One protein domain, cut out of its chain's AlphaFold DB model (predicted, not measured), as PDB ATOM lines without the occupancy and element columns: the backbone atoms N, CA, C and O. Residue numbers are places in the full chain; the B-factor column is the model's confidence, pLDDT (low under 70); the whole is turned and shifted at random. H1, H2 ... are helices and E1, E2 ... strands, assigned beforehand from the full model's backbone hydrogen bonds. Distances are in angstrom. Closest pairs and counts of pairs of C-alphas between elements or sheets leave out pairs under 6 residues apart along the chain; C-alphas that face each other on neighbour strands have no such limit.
ATOM      1  N   GLY A  55     193.056 193.964 229.440       69.75
ATOM      2  CA  GLY A  55     194.367 194.614 229.487       69.75
ATOM      3  C   GLY A  55     194.825 195.241 228.155       69.75
ATOM      4  O   GLY A  55     195.653 196.149 228.164       69.75
ATOM      5  N   ASN A  56     194.206 194.846 227.034       72.00
ATOM      6  CA  ASN A  56     194.402 195.419 225.695       72.00
ATOM      7  C   ASN A  56     193.385 196.510 225.297       72.00
ATOM      8  O   ASN A  56     193.339 196.903 224.136       72.00
ATOM      9  N   GLY A  57     192.537 196.980 226.216       75.12
ATOM     10  CA  GLY A  57     191.521 198.005 225.931       75.12
ATOM     11  C   GLY A  57     190.209 197.473 225.337       75.12
ATOM     12  O   GLY A  57     189.247 198.229 225.219       75.12
ATOM     13  N   ASN A  58     190.130 196.177 225.018       78.38
ATOM     14  CA  ASN A  58     188.909 195.538 224.522       78.38
ATOM     15  C   ASN A  58     187.814 195.526 225.596       78.38
ATOM     16  O   ASN A  58     188.069 195.119 226.730       78.38
ATOM     17  N   SER A  59     186.589 195.916 225.246       82.19
ATOM     18  CA  SER A  59     185.445 195.845 226.161       82.19
ATOM     19  C   SER A  59     185.150 194.403 226.556       82.19
ATOM     20  O   SER A  59     185.000 193.535 225.704       82.19
ATOM     21  N   LEU A  60     185.051 194.134 227.853       81.25
ATOM     22  CA  LEU A  60     184.677 192.814 228.351       81.25
ATOM     23  C   LEU A  60     183.151 192.673 228.388       81.25
ATOM     24  O   LEU A  60     182.458 193.655 228.674       81.25
ATOM     25  N   PRO A  61     182.606 191.467 228.141       83.25
ATOM     26  CA  PRO A  61     181.176 191.239 228.299       83.25
ATOM     27  C   PRO A  61     180.775 191.491 229.757       83.25
ATOM     28  O   PRO A  61     181.534 191.191 230.678       83.25
ATOM     29  N   SER A  62     179.581 192.034 229.994       83.25
ATOM     30  CA  SER A  62     179.142 192.446 231.338       83.25
ATOM     31  C   SER A  62     179.110 191.304 232.361       83.25
ATOM     32  O   SER A  62     179.272 191.543 233.554       83.25
ATOM     33  N   ASN A  63     178.964 190.061 231.898       84.69
ATOM     34  CA  ASN A  63     178.963 188.840 232.700       84.69
ATOM     35  C   ASN A  63     180.333 188.129 232.750       84.69
ATOM     36  O   ASN A  63     180.390 186.951 233.108       84.69
ATOM     37  N   TRP A  64     181.440 188.793 232.390       87.12
ATOM     38  CA  TRP A  64     182.769 188.165 232.352       87.12
ATOM     39  C   TRP A  64     183.140 187.490 233.681       87.12
ATOM     40  O   TRP A  64     183.705 186.399 233.681       87.12
ATOM     41  N   MET A  65     182.791 188.107 234.813       88.75
ATOM     42  CA  MET A  65     183.123 187.579 236.137       88.75
ATOM     43  C   MET A  65     182.341 186.303 236.446       88.75
ATOM     44  O   MET A  65     182.882 185.361 237.025       88.75
ATOM     45  N   ASP A  66     181.086 186.234 236.002       88.06
ATOM     46  CA  ASP A  66     180.272 185.031 236.142       88.06
ATOM     47  C   ASP A  66     180.820 183.901 235.270       88.06
ATOM     48  O   ASP A  66     180.856 182.756 235.717       88.06
ATOM     49  N   ILE A  67     181.318 184.213 234.068       89.50
ATOM     50  CA  ILE A  67     182.000 183.238 233.206       89.50
ATOM     51  C   ILE A  67     183.239 182.679 233.917       89.50
ATOM     52  O   ILE A  67     183.315 181.468 234.131       89.50
ATOM     53  N   VAL A  68     184.159 183.539 234.377       90.56
ATOM     54  CA  VAL A  68     185.374 183.104 235.094       90.56
ATOM     55  C   VAL A  68     185.016 182.287 236.339       90.56
ATOM     56  O   VAL A  68     185.609 181.236 236.588       90.56
ATOM     57  N   SER A  69     184.027 182.733 237.113       89.88
ATOM     58  CA  SER A  69     183.571 182.042 238.321       89.88
ATOM     59  C   SER A  69     182.989 180.660 238.045       89.88
ATOM     60  O   SER A  69     183.255 179.726 238.812       89.88
ATOM     61  N   ASN A  70     182.211 180.527 236.971       90.25
ATOM     62  CA  ASN A  70     181.594 179.272 236.561       90.25
ATOM     63  C   ASN A  70     182.609 178.275 236.005       90.25
ATOM     64  O   ASN A  70     182.434 177.076 236.210       90.25
ATOM     65  N   GLU A  71     183.654 178.760 235.340       90.31
ATOM     66  CA  GLU A  71     184.754 177.940 234.828       90.31
ATOM     67  C   GLU A  71     185.701 177.478 235.944       90.31
ATOM     68  O   GLU A  71     186.263 176.391 235.864       90.31
ATOM     69  N   ASN A  72     185.835 178.264 237.016       91.25
ATOM     70  CA  ASN A  72     186.800 178.029 238.093       91.25
ATOM     71  C   ASN A  72     186.112 177.774 239.437       91.25
ATOM     72  O   ASN A  72     186.427 178.426 240.429       91.25
ATOM     73  N   ARG A  73     185.131 176.866 239.490       91.19
ATOM     74  CA  ARG A  73     184.348 176.600 240.713       91.19
ATOM     75  C   ARG A  73     185.223 176.127 241.874       91.19
ATOM     76  O   ARG A  73     186.169 175.368 241.687       91.19
ATOM     77  N   CYS A  74     184.834 176.509 243.088       90.00
ATOM     78  CA  CYS A  74     185.457 175.984 244.296       90.00
ATOM     79  C   CYS A  74     185.287 174.470 244.377       90.00
ATOM     80  O   CYS A  74     184.160 173.977 244.311       90.00
ATOM     81  N   GLN A  75     186.389 173.743 244.573       84.62
ATOM     82  CA  GLN A  75     186.372 172.275 244.620       84.62
ATOM     83  C   GLN A  75     185.430 171.726 245.701       84.62
ATOM     84  O   GLN A  75     184.732 170.742 245.480       84.62
ATOM     85  N   GLN A  76     185.371 172.391 246.856       83.00
ATOM     86  CA  GLN A  76     184.485 172.031 247.969       83.00
ATOM     87  C   GLN A  76     183.095 172.692 247.886       83.00
ATOM     88  O   GLN A  76     182.274 172.528 248.787       83.00
ATOM     89  N   GLY A  77     182.815 173.448 246.820       82.81
ATOM     90  CA  GLY A  77     181.638 174.310 246.724       82.81
ATOM     91  C   GLY A  77     181.686 175.503 247.690       82.81
ATOM     92  O   GLY A  77     182.725 175.823 248.264       82.81
ATOM     93  N   GLY A  78     180.545 176.177 247.847       83.25
ATOM     94  CA  GLY A  78     180.366 177.301 248.773       83.25
ATOM     95  C   GLY A  78     180.654 178.689 248.189       83.25
ATOM     96  O   GLY A  78     181.057 178.843 247.036       83.25
ATOM     97  N   GLN A  79     180.378 179.717 248.995       85.56
ATOM     98  CA  GLN A  79     180.542 181.121 248.612       85.56
ATOM     99  C   GLN A  79     181.987 181.580 248.815       85.56
ATOM    100  O   GLN A  79     182.610 181.259 249.826       85.56
ATOM    101  N   ARG A  80     182.518 182.351 247.860       88.56
ATOM    102  CA  ARG A  80     183.878 182.885 247.960       88.56
ATOM    103  C   ARG A  80     183.936 184.037 248.966       88.56
ATOM    104  O   ARG A  80     183.097 184.932 248.928       88.56
ATOM    105  N   ALA A  81     184.947 184.029 249.828       89.00
ATOM    106  CA  ALA A  81     185.301 185.166 250.669       89.00
ATOM    107  C   ALA A  81     186.098 186.195 249.856       89.00
ATOM    108  O   ALA A  81     186.842 185.830 248.948       89.00
ATOM    109  N   THR A  82     185.974 187.475 250.191       88.94
ATOM    110  CA  THR A  82     186.677 188.556 249.490       88.94
ATOM    111  C   THR A  82     187.777 189.150 250.351       88.94
ATOM    112  O   THR A  82     187.554 189.468 251.519       88.94
ATOM    113  N   THR A  83     188.942 189.378 249.762       89.88
ATOM    114  CA  THR A  83     190.018 190.174 250.359       89.88
ATOM    115  C   THR A  83     190.696 191.008 249.276       89.88
ATOM    116  O   THR A  83     190.520 190.754 248.084       89.88
ATOM    117  N   LYS A  84     191.455 192.023 249.675       91.50
ATOM    118  CA  LYS A  84     192.186 192.889 248.757       91.50
ATOM    119  C   LYS A  84     193.573 193.189 249.293       91.50
ATOM    120  O   LYS A  84     193.742 193.400 250.492       91.50
ATOM    121  N   ILE A  85     194.541 193.247 248.389       92.00
ATOM    122  CA  ILE A  85     195.917 193.642 248.689       92.00
ATOM    123  C   ILE A  85     196.394 194.648 247.644       92.00
ATOM    124  O   ILE A  85     196.019 194.571 246.473       92.00
ATOM    125  N   GLN A  86     197.210 195.610 248.066       91.44
ATOM    126  CA  GLN A  86     197.910 196.482 247.126       91.44
ATOM    127  C   GLN A  86     199.016 195.685 246.437       91.44
ATOM    128  O   GLN A  86     199.699 194.881 247.074       91.44
ATOM    129  N   VAL A  87     199.189 195.904 245.137       92.62
ATOM    130  CA  VAL A  87     200.195 195.204 244.336       92.62
ATOM    131  C   VAL A  87     201.030 196.190 243.539       92.62
ATOM    132  O   VAL A  87     200.534 197.211 243.070       92.62
ATOM    133  N   ASN A  88     202.309 195.871 243.350       86.94
ATOM    134  CA  ASN A  88     203.193 196.657 242.496       86.94
ATOM    135  C   ASN A  88     203.161 196.110 241.060       86.94
ATOM    136  O   ASN A  88     204.087 195.430 240.623       86.94
ATOM    137  N   ALA A  89     202.053 196.350 240.359       87.00
ATOM    138  CA  ALA A  89     201.882 196.013 238.946       87.00
ATOM    139  C   ALA A  89     201.487 197.271 238.164       87.00
ATOM    140  O   ALA A  89     200.723 198.094 238.666       87.00
ATOM    141  N   GLN A  90     201.974 197.428 236.935       83.38
ATOM    142  CA  GLN A  90     201.569 198.537 236.070       83.38
ATOM    143  C   GLN A  90     200.212 198.218 235.437       83.38
ATOM    144  O   GLN A  90     200.118 197.419 234.511       83.38
ATOM    145  N   VAL A  91     199.148 198.825 235.968       85.12
ATOM    146  CA  VAL A  91     197.771 198.602 235.515       85.12
ATOM    147  C   VAL A  91     197.164 199.934 235.097       85.12
ATOM    148  O   VAL A  91     197.015 200.846 235.915       85.12
ATOM    149  N   ASN A  92     196.817 200.032 233.813       82.19
ATOM    150  CA  ASN A  92     196.137 201.195 233.252       82.19
ATOM    151  C   ASN A  92     194.745 201.366 233.879       82.19
ATOM    152  O   ASN A  92     194.103 200.398 234.294       82.19
ATOM    153  N   VAL A  93     194.255 202.605 233.931       79.38
ATOM    154  CA  VAL A  93     192.899 202.897 234.413       79.38
ATOM    155  C   VAL A  93     191.875 202.184 233.524       79.38
ATOM    156  O   VAL A  93     191.968 202.245 232.304       79.38
ATOM    157  N   GLY A  94     190.920 201.484 234.143       77.44
ATOM    158  CA  GLY A  94     189.881 200.720 233.439       77.44
ATOM    159  C   GLY A  94     190.300 199.321 232.972       77.44
ATOM    160  O   GLY A  94     189.419 198.504 232.699       77.44
ATOM    161  N   ALA A  95     191.604 199.016 232.946       85.75
ATOM    162  CA  ALA A  95     192.116 197.699 232.585       85.75
ATOM    163  C   ALA A  95     191.953 196.692 233.734       85.75
ATOM    164  O   ALA A  95     192.243 196.994 234.897       85.75
ATOM    165  N   LEU A  96     191.533 195.477 233.384       90.31
ATOM    166  CA  LEU A  96     191.428 194.338 234.289       90.31
ATOM    167  C   LEU A  96     192.390 193.218 233.901       90.31
ATOM    168  O   LEU A  96     192.482 192.835 232.729       90.31
ATOM    169  N   TYR A  97     193.019 192.638 234.922       93.38
ATOM    170  CA  TYR A  97     193.831 191.433 234.805       93.38
ATOM    171  C   TYR A  97     193.294 190.346 235.721       93.38
ATOM    172  O   TYR A  97     193.092 190.591 236.910       93.38
ATOM    173  N   VAL A  98     193.069 189.151 235.182       94.00
ATOM    174  CA  VAL A  98     192.446 188.049 235.917       94.00
ATOM    175  C   VAL A  98     193.391 186.857 236.005       94.00
ATOM    176  O   VAL A  98     194.020 186.463 235.023       94.00
ATOM    177  N   GLY A  99     193.495 186.287 237.200       94.81
ATOM    178  CA  GLY A  99     194.236 185.063 237.477       94.81
ATOM    179  C   GLY A  99     193.408 184.098 238.301       94.81
ATOM    180  O   GLY A  99     192.505 184.511 239.028       94.81
ATOM    181  N   VAL A 100     193.730 182.815 238.214       95.19
ATOM    182  CA  VAL A 100     193.036 181.755 238.954       95.19
ATOM    183  C   VAL A 100     194.018 180.803 239.616       95.19
ATOM    184  O   VAL A 100     195.161 180.666 239.178       95.19
ATOM    185  N   THR A 101     193.581 180.151 240.687       94.62
ATOM    186  CA  THR A 101     194.321 179.047 241.316       94.62
ATOM    187  C   THR A 101     193.736 177.705 240.882       94.62
ATOM    188  O   THR A 101     192.584 177.615 240.455       94.62
ATOM    189  N   SER A 102     194.483 176.618 241.088       90.56
ATOM    190  CA  SER A 102     193.980 175.249 240.882       90.56
ATOM    191  C   SER A 102     192.803 174.872 241.796       90.56
ATOM    192  O   SER A 102     192.108 173.890 241.536       90.56
ATOM    193  N   TYR A 103     192.570 175.641 242.863       90.69
ATOM    194  CA  TYR A 103     191.490 175.421 243.820       90.69
ATOM    195  C   TYR A 103     190.194 176.177 243.460       90.69
ATOM    196  O   TYR A 103     189.161 175.967 244.100       90.69
ATOM    197  N   GLY A 104     190.235 177.033 242.431       91.50
ATOM    198  CA  GLY A 104     189.092 177.833 241.975       91.50
ATOM    199  C   GLY A 104     188.999 179.232 242.595       91.50
ATOM    200  O   GLY A 104     187.937 179.866 242.551       91.50
ATOM    201  N   ASP A 105     190.087 179.725 243.198       93.94
ATOM    202  CA  ASP A 105     190.166 181.131 243.602       93.94
ATOM    203  C   ASP A 105     190.377 182.013 242.383       93.94
ATOM    204  O   ASP A 105     190.976 181.587 241.397       93.94
ATOM    205  N   ILE A 106     189.929 183.258 242.481       95.31
ATOM    206  CA  ILE A 106     190.020 184.232 241.397       95.31
ATOM    207  C   ILE A 106     190.685 185.486 241.948       95.31
ATOM    208  O   ILE A 106     190.238 186.032 242.954       95.31
ATOM    209  N   ALA A 107     191.736 185.955 241.292       95.44
ATOM    210  CA  ALA A 107     192.331 187.260 241.523       95.44
ATOM    211  C   ALA A 107     191.965 188.188 240.368       95.44
ATOM    212  O   ALA A 107     192.049 187.803 239.204       95.44
ATOM    213  N   VAL A 108     191.593 189.419 240.696       94.00
ATOM    214  CA  VAL A 108     191.325 190.484 239.736       94.00
ATOM    215  C   VAL A 108     192.147 191.696 240.127       94.00
ATOM    216  O   VAL A 108     191.929 192.287 241.184       94.00
ATOM    217  N   ILE A 109     193.087 192.080 239.276       93.69
ATOM    218  CA  ILE A 109     193.903 193.273 239.469       93.69
ATOM    219  C   ILE A 109     193.325 194.401 238.633       93.69
ATOM    220  O   ILE A 109     193.066 194.233 237.439       93.69
ATOM    221  N   ARG A 110     193.149 195.555 239.269       90.88
ATOM    222  CA  ARG A 110     192.700 196.784 238.620       90.88
ATOM    223  C   ARG A 110     193.369 197.998 239.239       90.88
ATOM    224  O   ARG A 110     193.866 197.936 240.363       90.88
ATOM    225  N   ASN A 111     193.333 199.107 238.517       88.25
ATOM    226  CA  ASN A 111     193.690 200.399 239.075       88.25
ATOM    227  C   ASN A 111     192.508 200.961 239.884       88.25
ATOM    228  O   ASN A 111     191.404 201.101 239.356       88.25
ATOM    229  N   GLU A 112     192.738 201.287 241.151       87.06
ATOM    230  CA  GLU A 112     191.823 202.034 242.009       87.06
ATOM    231  C   GLU A 112     192.519 203.309 242.475       87.06
ATOM    232  O   GLU A 112     193.494 203.250 243.222       87.06
ATOM    233  N   ASN A 113     192.018 204.468 242.046       85.31
ATOM    234  CA  ASN A 113     192.534 205.776 242.465       85.31
ATOM    235  C   ASN A 113     194.060 205.929 242.274       85.31
ATOM    236  O   ASN A 113     194.746 206.485 243.130       85.31
ATOM    237  N   GLY A 114     194.606 205.414 241.166       82.88
ATOM    238  CA  GLY A 114     196.035 205.490 240.851       82.88
ATOM    239  C   GLY A 114     196.889 204.387 241.481       82.88
ATOM    240  O   GLY A 114     198.096 204.365 241.254       82.88
ATOM    241  N   GLN A 115     196.293 203.458 242.232       89.19
ATOM    242  CA  GLN A 115     196.990 202.322 242.832       89.19
ATOM    243  C   GLN A 115     196.513 201.004 242.232       89.19
ATOM    244  O   GLN A 115     195.317 200.784 242.055       89.19
ATOM    245  N   SER A 116     197.439 200.092 241.963       91.19
ATOM    246  CA  SER A 116     197.082 198.740 241.540       91.19
ATOM    247  C   SER A 116     196.664 197.912 242.752       91.19
ATOM    248  O   SER A 116     197.431 197.717 243.697       91.19
ATOM    249  N   VAL A 117     195.427 197.425 242.730       92.25
ATOM    250  CA  VAL A 117     194.826 196.629 243.802       92.25
ATOM    251  C   VAL A 117     194.418 195.280 243.237       92.25
ATOM    252  O   VAL A 117     193.724 195.204 242.223       92.25
ATOM    253  N   MET A 118     194.836 194.211 243.908       93.94
ATOM    254  CA  MET A 118     194.399 192.850 243.629       93.94
ATOM    255  C   MET A 118     193.247 192.488 244.559       93.94
ATOM    256  O   MET A 118     193.423 192.364 245.771       93.94
ATOM    257  N   HIS A 119     192.073 192.290 243.973       93.50
ATOM    258  CA  HIS A 119     190.889 191.734 244.619       93.50
ATOM    259  C   HIS A 119     190.931 190.222 244.497       93.50
ATOM    260  O   HIS A 119     191.002 189.695 243.391       93.50
ATOM    261  N   MET A 120     190.880 189.520 245.619       93.88
ATOM    262  CA  MET A 120     190.896 188.066 245.656       93.88
ATOM    263  C   MET A 120     189.552 187.537 246.136       93.88
ATOM    264  O   MET A 120     189.039 187.934 247.183       93.88
ATOM    265  N   TYR A 121     189.027 186.595 245.369       93.50
ATOM    266  CA  TYR A 121     187.822 185.830 245.621       93.50
ATOM    267  C   TYR A 121     188.236 184.414 245.958       93.50
ATOM    268  O   TYR A 121     188.588 183.615 245.090       93.50
ATOM    269  N   LEU A 122     188.223 184.132 247.245       93.00
ATOM    270  CA  LEU A 122     188.824 182.959 247.831       93.00
ATOM    271  C   LEU A 122     187.753 181.922 248.100       93.00
ATOM    272  O   LEU A 122     186.785 182.194 248.805       93.00
ATOM    273  N   CYS A 123     187.940 180.715 247.595       93.06
ATOM    274  CA  CYS A 123     187.115 179.587 247.986       93.06
ATOM    275  C   CYS A 123     187.127 179.375 249.508       93.06
ATOM    276  O   CYS A 123     188.117 179.729 250.165       93.06
ATOM    277  N   PRO A 124     186.045 178.805 250.073       90.62
ATOM    278  CA  PRO A 124     185.932 178.594 251.509       90.62
ATOM    279  C   PRO A 124     187.160 177.892 252.085       90.62
ATOM    280  O   PRO A 124     187.585 176.843 251.599       90.62
ATOM    281  N   ARG A 125     187.728 178.498 253.127       88.69
ATOM    282  CA  ARG A 125     188.860 177.972 253.892       88.69
ATOM    283  C   ARG A 125     188.620 178.237 255.358       88.69
ATOM    284  O   ARG A 125     188.199 179.329 255.741       88.69
ATOM    285  N   ALA A 126     188.906 177.241 256.180       87.94
ATOM    286  CA  ALA A 126     188.738 177.370 257.610       87.94
ATOM    287  C   ALA A 126     189.775 178.363 258.171       87.94
ATOM    288  O   ALA A 126     190.954 178.317 257.811       87.94
ATOM    289  N   GLY A 127     189.328 179.259 259.050       87.00
ATOM    290  CA  GLY A 127     190.207 180.179 259.774       87.00
ATOM    291  C   GLY A 127     190.802 181.327 258.953       87.00
ATOM    292  O   GLY A 127     191.725 181.976 259.430       87.00
ATOM    293  N   LEU A 128     190.311 181.608 257.743       88.81
ATOM    294  CA  LEU A 128     190.810 182.734 256.946       88.81
ATOM    295  C   LEU A 128     190.552 184.075 257.659       88.81
ATOM    296  O   LEU A 128     189.407 184.386 257.981       88.81
ATOM    297  N   THR A 129     191.591 184.886 257.878       86.38
ATOM    298  CA  THR A 129     191.451 186.176 258.589       86.38
ATOM    299  C   THR A 129     191.156 187.353 257.659       86.38
ATOM    300  O   THR A 129     190.864 188.452 258.123       86.38
ATOM    301  N   GLY A 130     191.261 187.145 256.343       81.62
ATOM    302  CA  GLY A 130     191.111 188.194 255.334       81.62
ATOM    303  C   GLY A 130     192.350 189.076 255.150       81.62
ATOM    304  O   GLY A 130     192.320 189.965 254.304       81.62
ATOM    305  N   GLN A 131     193.438 188.830 255.885       86.69
ATOM    306  CA  GLN A 131     194.719 189.516 255.706       86.69
ATOM    307  C   GLN A 131     195.636 188.708 254.785       86.69
ATOM    308  O   GLN A 131     195.701 187.481 254.889       86.69
ATOM    309  N   GLY A 132     196.365 189.389 253.903       88.50
ATOM    310  CA  GLY A 132     197.283 188.750 252.970       88.50
ATOM    311  C   GLY A 132     198.408 189.668 252.522       88.50
ATOM    312  O   GLY A 132     198.272 190.886 252.584       88.50
ATOM    313  N   ASN A 133     199.499 189.067 252.057       91.81
ATOM    314  CA  ASN A 133     200.673 189.756 251.531       91.81
ATOM    315  C   ASN A 133     201.152 189.079 250.244       91.81
ATOM    316  O   ASN A 133     201.041 187.860 250.089       91.81
ATOM    317  N   LEU A 134     201.728 189.871 249.341       93.00
ATOM    318  CA  LEU A 134     202.457 189.335 248.197       93.00
ATOM    319  C   LEU A 134     203.744 188.652 248.662       93.00
ATOM    320  O   LEU A 134     204.481 189.197 249.482       93.00
ATOM    321  N   MET A 135     204.026 187.483 248.099       91.94
ATOM    322  CA  MET A 135     205.295 186.778 248.286       91.94
ATOM    323  C   MET A 135     206.277 187.024 247.145       91.94
ATOM    324  O   MET A 135     207.484 186.886 247.325       91.94
ATOM    325  N   SER A 136     205.753 187.355 245.970       86.56
ATOM    326  CA  SER A 136     206.517 187.583 244.752       86.56
ATOM    327  C   SER A 136     206.004 188.823 244.026       86.56
ATOM    328  O   SER A 136     204.902 189.320 244.286       86.56
ATOM    329  N   GLN A 137     206.830 189.354 243.121       89.50
ATOM    330  CA  GLN A 137     206.388 190.414 242.227       89.50
ATOM    331  C   GLN A 137     205.277 189.876 241.325       89.50
ATOM    332  O   GLN A 137     205.412 188.819 240.710       89.50
ATOM    333  N   VAL A 138     204.190 190.637 241.240       93.56
ATOM    334  CA  VAL A 138     203.073 190.305 240.365       93.56
ATOM    335  C   VAL A 138     203.457 190.590 238.922       93.56
ATOM    336  O   VAL A 138     203.880 191.699 238.592       93.56
ATOM    337  N   VAL A 139     203.267 189.596 238.064       93.31
ATOM    338  CA  VAL A 139     203.427 189.720 236.620       93.31
ATOM    339  C   VAL A 139     202.043 189.656 235.993       93.31
ATOM    340  O   VAL A 139     201.265 188.728 236.226       93.31
ATOM    341  N   VAL A 140     201.734 190.693 235.224       93.06
ATOM    342  CA  VAL A 140     200.516 190.789 234.430       93.06
ATOM    343  C   VAL A 140     200.898 190.803 232.963       93.06
ATOM    344  O   VAL A 140     201.925 191.372 232.595       93.06
ATOM    345  N   GLU A 141     200.088 190.169 232.131       89.12
ATOM    346  CA  GLU A 141     200.340 190.096 230.705       89.12
ATOM    347  C   GLU A 141     199.081 190.348 229.891       89.12
ATOM    348  O   GLU A 141     197.947 190.066 230.290       89.12
ATOM    349  N   ASN A 142     199.335 190.884 228.711       85.69
ATOM    350  CA  ASN A 142     198.360 191.090 227.672       85.69
ATOM    351  C   ASN A 142     198.615 190.059 226.586       85.69
ATOM    352  O   ASN A 142     199.716 190.001 226.043       85.69
ATOM    353  N   SER A 143     197.599 189.273 226.245       75.12
ATOM    354  CA  SER A 143     197.702 188.318 225.147       75.12
ATOM    355  C   SER A 143     196.888 188.787 223.947       75.12
ATOM    356  O   SER A 143     195.762 189.246 224.090       75.12
ATOM    357  N   TYR A 144     197.419 188.612 222.739       70.44
ATOM    358  CA  TYR A 144     196.633 188.768 221.509       70.44
ATOM    359  C   TYR A 144     195.605 187.641 221.328       70.44
ATOM    360  O   TYR A 144     194.635 187.800 220.591       70.44
ATOM    361  N   SER A 145     195.798 186.508 222.009       76.75
ATOM    362  CA  SER A 145     194.866 185.379 221.994       76.75
ATOM    363  C   SER A 145     193.769 185.488 223.052       76.75
ATOM    364  O   SER A 145     192.841 184.687 223.027       76.75
ATOM    365  N   CYS A 146     193.853 186.453 223.976       82.19
ATOM    366  CA  CYS A 146     192.804 186.688 224.958       82.19
ATOM    367  C   CYS A 146     192.486 188.186 225.100       82.19
ATOM    368  O   CYS A 146     193.354 188.970 225.472       82.19
ATOM    369  N   PRO A 147     191.231 188.602 224.883       82.25
ATOM    370  CA  PRO A 147     190.816 189.995 225.038       82.25
ATOM    371  C   PRO A 147     190.920 190.482 226.490       82.25
ATOM    372  O   PRO A 147     191.031 191.683 226.719       82.25
ATOM    373  N   MET A 148     190.904 189.564 227.462       86.50
ATOM    374  CA  MET A 148     191.087 189.834 228.884       86.50
ATOM    375  C   MET A 148     192.573 189.826 229.261       86.50
ATOM    376  O   MET A 148     193.316 188.938 228.847       86.50
ATOM    377  N   GLY A 149     192.989 190.795 230.087       90.94
ATOM    378  CA  GLY A 149     194.332 190.802 230.663       90.94
ATOM    379  C   GLY A 149     194.486 189.650 231.652       90.94
ATOM    380  O   GLY A 149     193.525 189.268 232.324       90.94
ATOM    381  N   GLN A 150     195.680 189.083 231.760       92.19
ATOM    382  CA  GLN A 150     195.921 187.900 232.578       92.19
ATOM    383  C   GLN A 150     196.951 188.178 233.663       92.19
ATOM    384  O   GLN A 150     197.920 188.905 233.457       92.19
ATOM    385  N   VAL A 151     196.744 187.591 234.838       93.81
ATOM    386  CA  VAL A 151     197.808 187.478 235.837       93.81
ATOM    387  C   VAL A 151     198.644 186.268 235.452       93.81
ATOM    388  O   VAL A 151     198.188 185.133 235.598       93.81
ATOM    389  N   SER A 152     199.852 186.501 234.945       92.25
ATOM    390  CA  SER A 152     200.741 185.415 234.532       92.25
ATOM    391  C   SER A 152     201.434 184.766 235.718       92.25
ATOM    392  O   SER A 152     201.616 183.547 235.754       92.25
ATOM    393  N   ASN A 153     201.746 185.566 236.737       93.50
ATOM    394  CA  ASN A 153     202.242 185.064 238.002       93.50
ATOM    395  C   ASN A 153     201.887 186.001 239.159       93.50
ATOM    396  O   ASN A 153     202.163 187.199 239.107       93.50
ATOM    397  N   ALA A 154     201.324 185.448 240.228       95.81
ATOM    398  CA  ALA A 154     201.265 186.103 241.527       95.81
ATOM    399  C   ALA A 154     201.180 185.052 242.627       95.81
ATOM    400  O   ALA A 154     200.270 184.221 242.615       95.81
ATOM    401  N   ASP A 155     202.089 185.120 243.594       96.00
ATOM    402  CA  ASP A 155     202.045 184.259 244.769       96.00
ATOM    403  C   ASP A 155     201.697 185.095 246.002       96.00
ATOM    404  O   ASP A 155     202.295 186.142 246.272       96.00
ATOM    405  N   VAL A 156     200.689 184.640 246.740       95.56
ATOM    406  CA  VAL A 156     200.105 185.342 247.881       95.56
ATOM    407  C   VAL A 156     200.139 184.437 249.099       95.56
ATOM    408  O   VAL A 156     199.753 183.267 249.041       95.56
ATOM    409  N   GLN A 157     200.535 185.012 250.226       95.06
ATOM    410  CA  GLN A 157     200.368 184.411 251.536       95.06
ATOM    411  C   GLN A 157     199.149 185.030 252.219       95.06
ATOM    412  O   GLN A 157     199.072 186.249 252.360       95.06
ATOM    413  N   LEU A 158     198.215 184.202 252.678       94.00
ATOM    414  CA  LEU A 158     197.055 184.620 253.461       94.00
ATOM    415  C   LEU A 158     197.180 184.146 254.902       94.00
ATOM    416  O   LEU A 158     197.490 182.982 255.164       94.00
ATOM    417  N   ALA A 159     196.897 185.040 255.840       92.50
ATOM    418  CA  ALA A 159     196.914 184.720 257.255       92.50
ATOM    419  C   ALA A 159     195.712 183.846 257.652       92.50
ATOM    420  O   ALA A 159     194.608 183.941 257.104       92.50
ATOM    421  N   SER A 160     195.954 182.988 258.641       93.12
ATOM    422  CA  SER A 160     194.982 182.054 259.199       93.12
ATOM    423  C   SER A 160     194.974 182.161 260.717       93.12
ATOM    424  O   SER A 160     196.030 182.262 261.343       93.12
ATOM    425  N   SER A 161     193.793 182.073 261.324       91.56
ATOM    426  CA  SER A 161     193.632 182.016 262.778       91.56
ATOM    427  C   SER A 161     194.170 180.718 263.389       91.56
ATOM    428  O   SER A 161     194.369 180.656 264.599       91.56
ATOM    429  N   TYR A 162     194.459 179.700 262.573       90.62
ATOM    430  CA  TYR A 162     195.061 178.435 263.013       90.62
ATOM    431  C   TYR A 162     196.597 178.435 263.001       90.62
ATOM    432  O   TYR A 162     197.217 177.390 263.181       90.62
ATOM    433  N   GLY A 163     197.233 179.586 262.764       83.75
ATOM    434  CA  GLY A 163     198.687 179.760 262.851       83.75
ATOM    435  C   GLY A 163     199.481 179.337 261.610       83.75
ATOM    436  O   GLY A 163     200.583 179.839 261.416       83.75
ATOM    437  N   GLN A 164     198.931 178.484 260.737       89.50
ATOM    438  CA  GLN A 164     199.548 178.137 259.449       89.50
ATOM    439  C   GLN A 164     198.937 178.965 258.309       89.50
ATOM    440  O   GLN A 164     197.724 178.884 258.099       89.50
ATOM    441  N   PRO A 165     199.731 179.764 257.573       92.62
ATOM    442  CA  PRO A 165     199.220 180.581 256.481       92.62
ATOM    443  C   PRO A 165     198.835 179.729 255.265       92.62
ATOM    444  O   PRO A 165     199.383 178.651 255.035       92.62
ATOM    445  N   TYR A 166     197.922 180.247 254.445       93.88
ATOM    446  CA  TYR A 166     197.611 179.668 253.141       93.88
ATOM    447  C   TYR A 166     198.484 180.298 252.062       93.88
ATOM    448  O   TYR A 166     198.617 181.517 251.999       93.88
ATOM    449  N   TYR A 167     199.028 179.463 251.184       94.44
ATOM    450  CA  TYR A 167     199.836 179.884 250.046       94.44
ATOM    451  C   TYR A 167     199.041 179.686 248.762       94.44
ATOM    452  O   TYR A 167     198.594 178.574 248.478       94.44
ATOM    453  N   LEU A 168     198.840 180.760 248.005       94.62
ATOM    454  CA  LEU A 168     198.061 180.756 246.772       94.62
ATOM    455  C   LEU A 168     198.933 181.206 245.609       94.62
ATOM    456  O   LEU A 168     199.534 182.273 245.678       94.62
ATOM    457  N   GLY A 169     198.961 180.412 244.540       95.12
ATOM    458  CA  GLY A 169     199.599 180.775 243.277       95.12
ATOM    459  C   GLY A 169     198.546 181.042 242.210       95.12
ATOM    460  O   GLY A 169     197.906 180.105 241.730       95.12
ATOM    461  N   PHE A 170     198.364 182.307 241.843       95.75
ATOM    462  CA  PHE A 170     197.491 182.712 240.744       95.75
ATOM    463  C   PHE A 170     198.240 182.619 239.417       95.75
ATOM    464  O   PHE A 170     199.389 183.058 239.300       95.75
ATOM    465  N   ARG A 171     197.589 182.012 238.429       94.62
ATOM    466  CA  ARG A 171     198.112 181.729 237.089       94.62
ATOM    467  C   ARG A 171     197.096 182.177 236.024       94.62
ATOM    468  O   ARG A 171     195.945 182.459 236.386       94.62
ATOM    469  N   PRO A 172     197.482 182.253 234.736       93.44
ATOM    470  CA  PRO A 172     196.588 182.742 233.696       93.44
ATOM    471  C   PRO A 172     195.300 181.922 233.583       93.44
ATOM    472  O   PRO A 172     195.313 180.696 233.696       93.44
ATOM    473  N   ILE A 173     194.188 182.592 233.269       90.50
ATOM    474  CA  ILE A 173     192.896 181.940 232.983       90.50
ATOM    475  C   ILE A 173     192.868 181.212 231.633       90.50
ATOM    476  O   ILE A 173     191.938 180.457 231.337       90.50
ATOM    477  N   HIS A 174     193.853 181.470 230.777       88.25
ATOM    478  CA  HIS A 174     193.983 180.810 229.491       88.25
ATOM    479  C   HIS A 174     195.452 180.651 229.121       88.25
ATOM    480  O   HIS A 174     196.165 181.637 228.976       88.25
ATOM    481  N   VAL A 175     195.868 179.408 228.893       83.81
ATOM    482  CA  VAL A 175     197.178 179.053 228.354       83.81
ATOM    483  C   VAL A 175     196.955 178.178 227.124       83.81
ATOM    484  O   VAL A 175     196.376 177.087 227.209       83.81
ATOM    485  N   GLN A 176     197.402 178.669 225.967       76.56
ATOM    486  CA  GLN A 176     197.225 177.991 224.685       76.56
ATOM    487  C   GLN A 176     197.825 176.576 224.731       76.56
ATOM    488  O   GLN A 176     198.927 176.369 225.227       76.56
ATOM    489  N   GLY A 177     197.076 175.588 224.230       70.25
ATOM    490  CA  GLY A 177     197.517 174.186 224.215       70.25
ATOM    491  C   GLY A 177     197.372 173.435 225.545       70.25
ATOM    492  O   GLY A 177     197.735 172.265 225.612       70.25
ATOM    493  N   THR A 178     196.810 174.058 226.586       78.75
ATOM    494  CA  THR A 178     196.538 173.401 227.878       78.75
ATOM    495  C   THR A 178     195.037 173.258 228.152       78.75
ATOM    496  O   THR A 178     194.207 173.716 227.367       78.75
ATOM    497  N   GLN A 179     194.679 172.635 229.280       72.00
ATOM    498  CA  GLN A 179     193.294 172.563 229.767       72.00
ATOM    499  C   GLN A 179     192.804 173.874 230.406       72.00
ATOM    500  O   GLN A 179     191.597 174.079 230.509       72.00
ATOM    501  N   ALA A 180     193.711 174.773 230.803       73.62
ATOM    502  CA  ALA A 180     193.354 176.095 231.305       73.62
ATOM    503  C   ALA A 180     192.962 176.974 230.114       73.62
ATOM    504  O   ALA A 180     193.822 177.549 229.451       73.62
TER     505      ALA A 180
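What this domain is: This is residues 55 to 180 of the 192 residues of an uncharacterized protein of Halobacteriovoraceae bacterium (UniProt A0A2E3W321). A small, flattened barrel of strands, nearly closed: E1, E4, E3 and E2 make one wall, E6, E7 and E8 make a wall crossing it, joined to it at E2, and E5 comes round beside E1. H1 packs outside, over E2 and E3. The 126 printed residues, mostly strand by class, hold one named helix, then eight named strands, E1 to E8, in a branched, mixed sheet. The whole is compact, with a radius of gyration of the C-alphas of 14.0 A and spans of 42 by 31 by 26 A.

How they stand to each other: E7, residues 146 to 160, bends by 60 degrees at residue 153. E2, residues 95 to 100, is parallel to it at 58 degrees, with N 98 and O 149 2.9 A apart. Antiparallel to E7 are E8, residues 166 to 172 (N 156 to O 168, 2.8 A), E6, residues 139 to 143 (N 141 to O 150, 2.8 A), and E5, residues 128 to 134 (N 133 to O 157, 2.9 A). E6, E7 and E8 form a meander, each strand the antiparallel neighbour of the one before. E2 also pairs antiparallel with E8, N 100 to O 171 at 2.9 A. E3, residues 106 to 112, forms hairpins with E2, N 99 to O 107 at 2.9 A, and with E4, residues 115 to 122, N 108 to O 119 at 2.8 A. E1, residues 81 to 86, is antiparallel to E4, N 83 to O 120 at 3.0 A. E1 to E4 form a Greek key, a meander E2 E3 E4 with E1 the antiparallel neighbour of E4. The closest C-alphas of E1 and E5, Thr 83 and Gly 130, are 5.5 A apart. H1, residues 64 to 71, is on the sheet at a height of 9.5 A, over E3 and only just over E2, with 3 C-alphas there. Its O i to N i+4 pairs are within hydrogen-bond range.

Where its parts are: H1 begins at C-alpha 64, (182.769, 188.165, 232.352). E7 measures 34.6 A, E4 21.6 A and E8 19.7 A, ending at C-alpha 172, (196.588, 182.742, 233.696).

The domain as a whole: The farthest C-alphas, of Tyr 144 and Tyr 162, are 42.8 A apart. The printed part has no cut, no link is long, and residue 55 alone has pLDDT under 70.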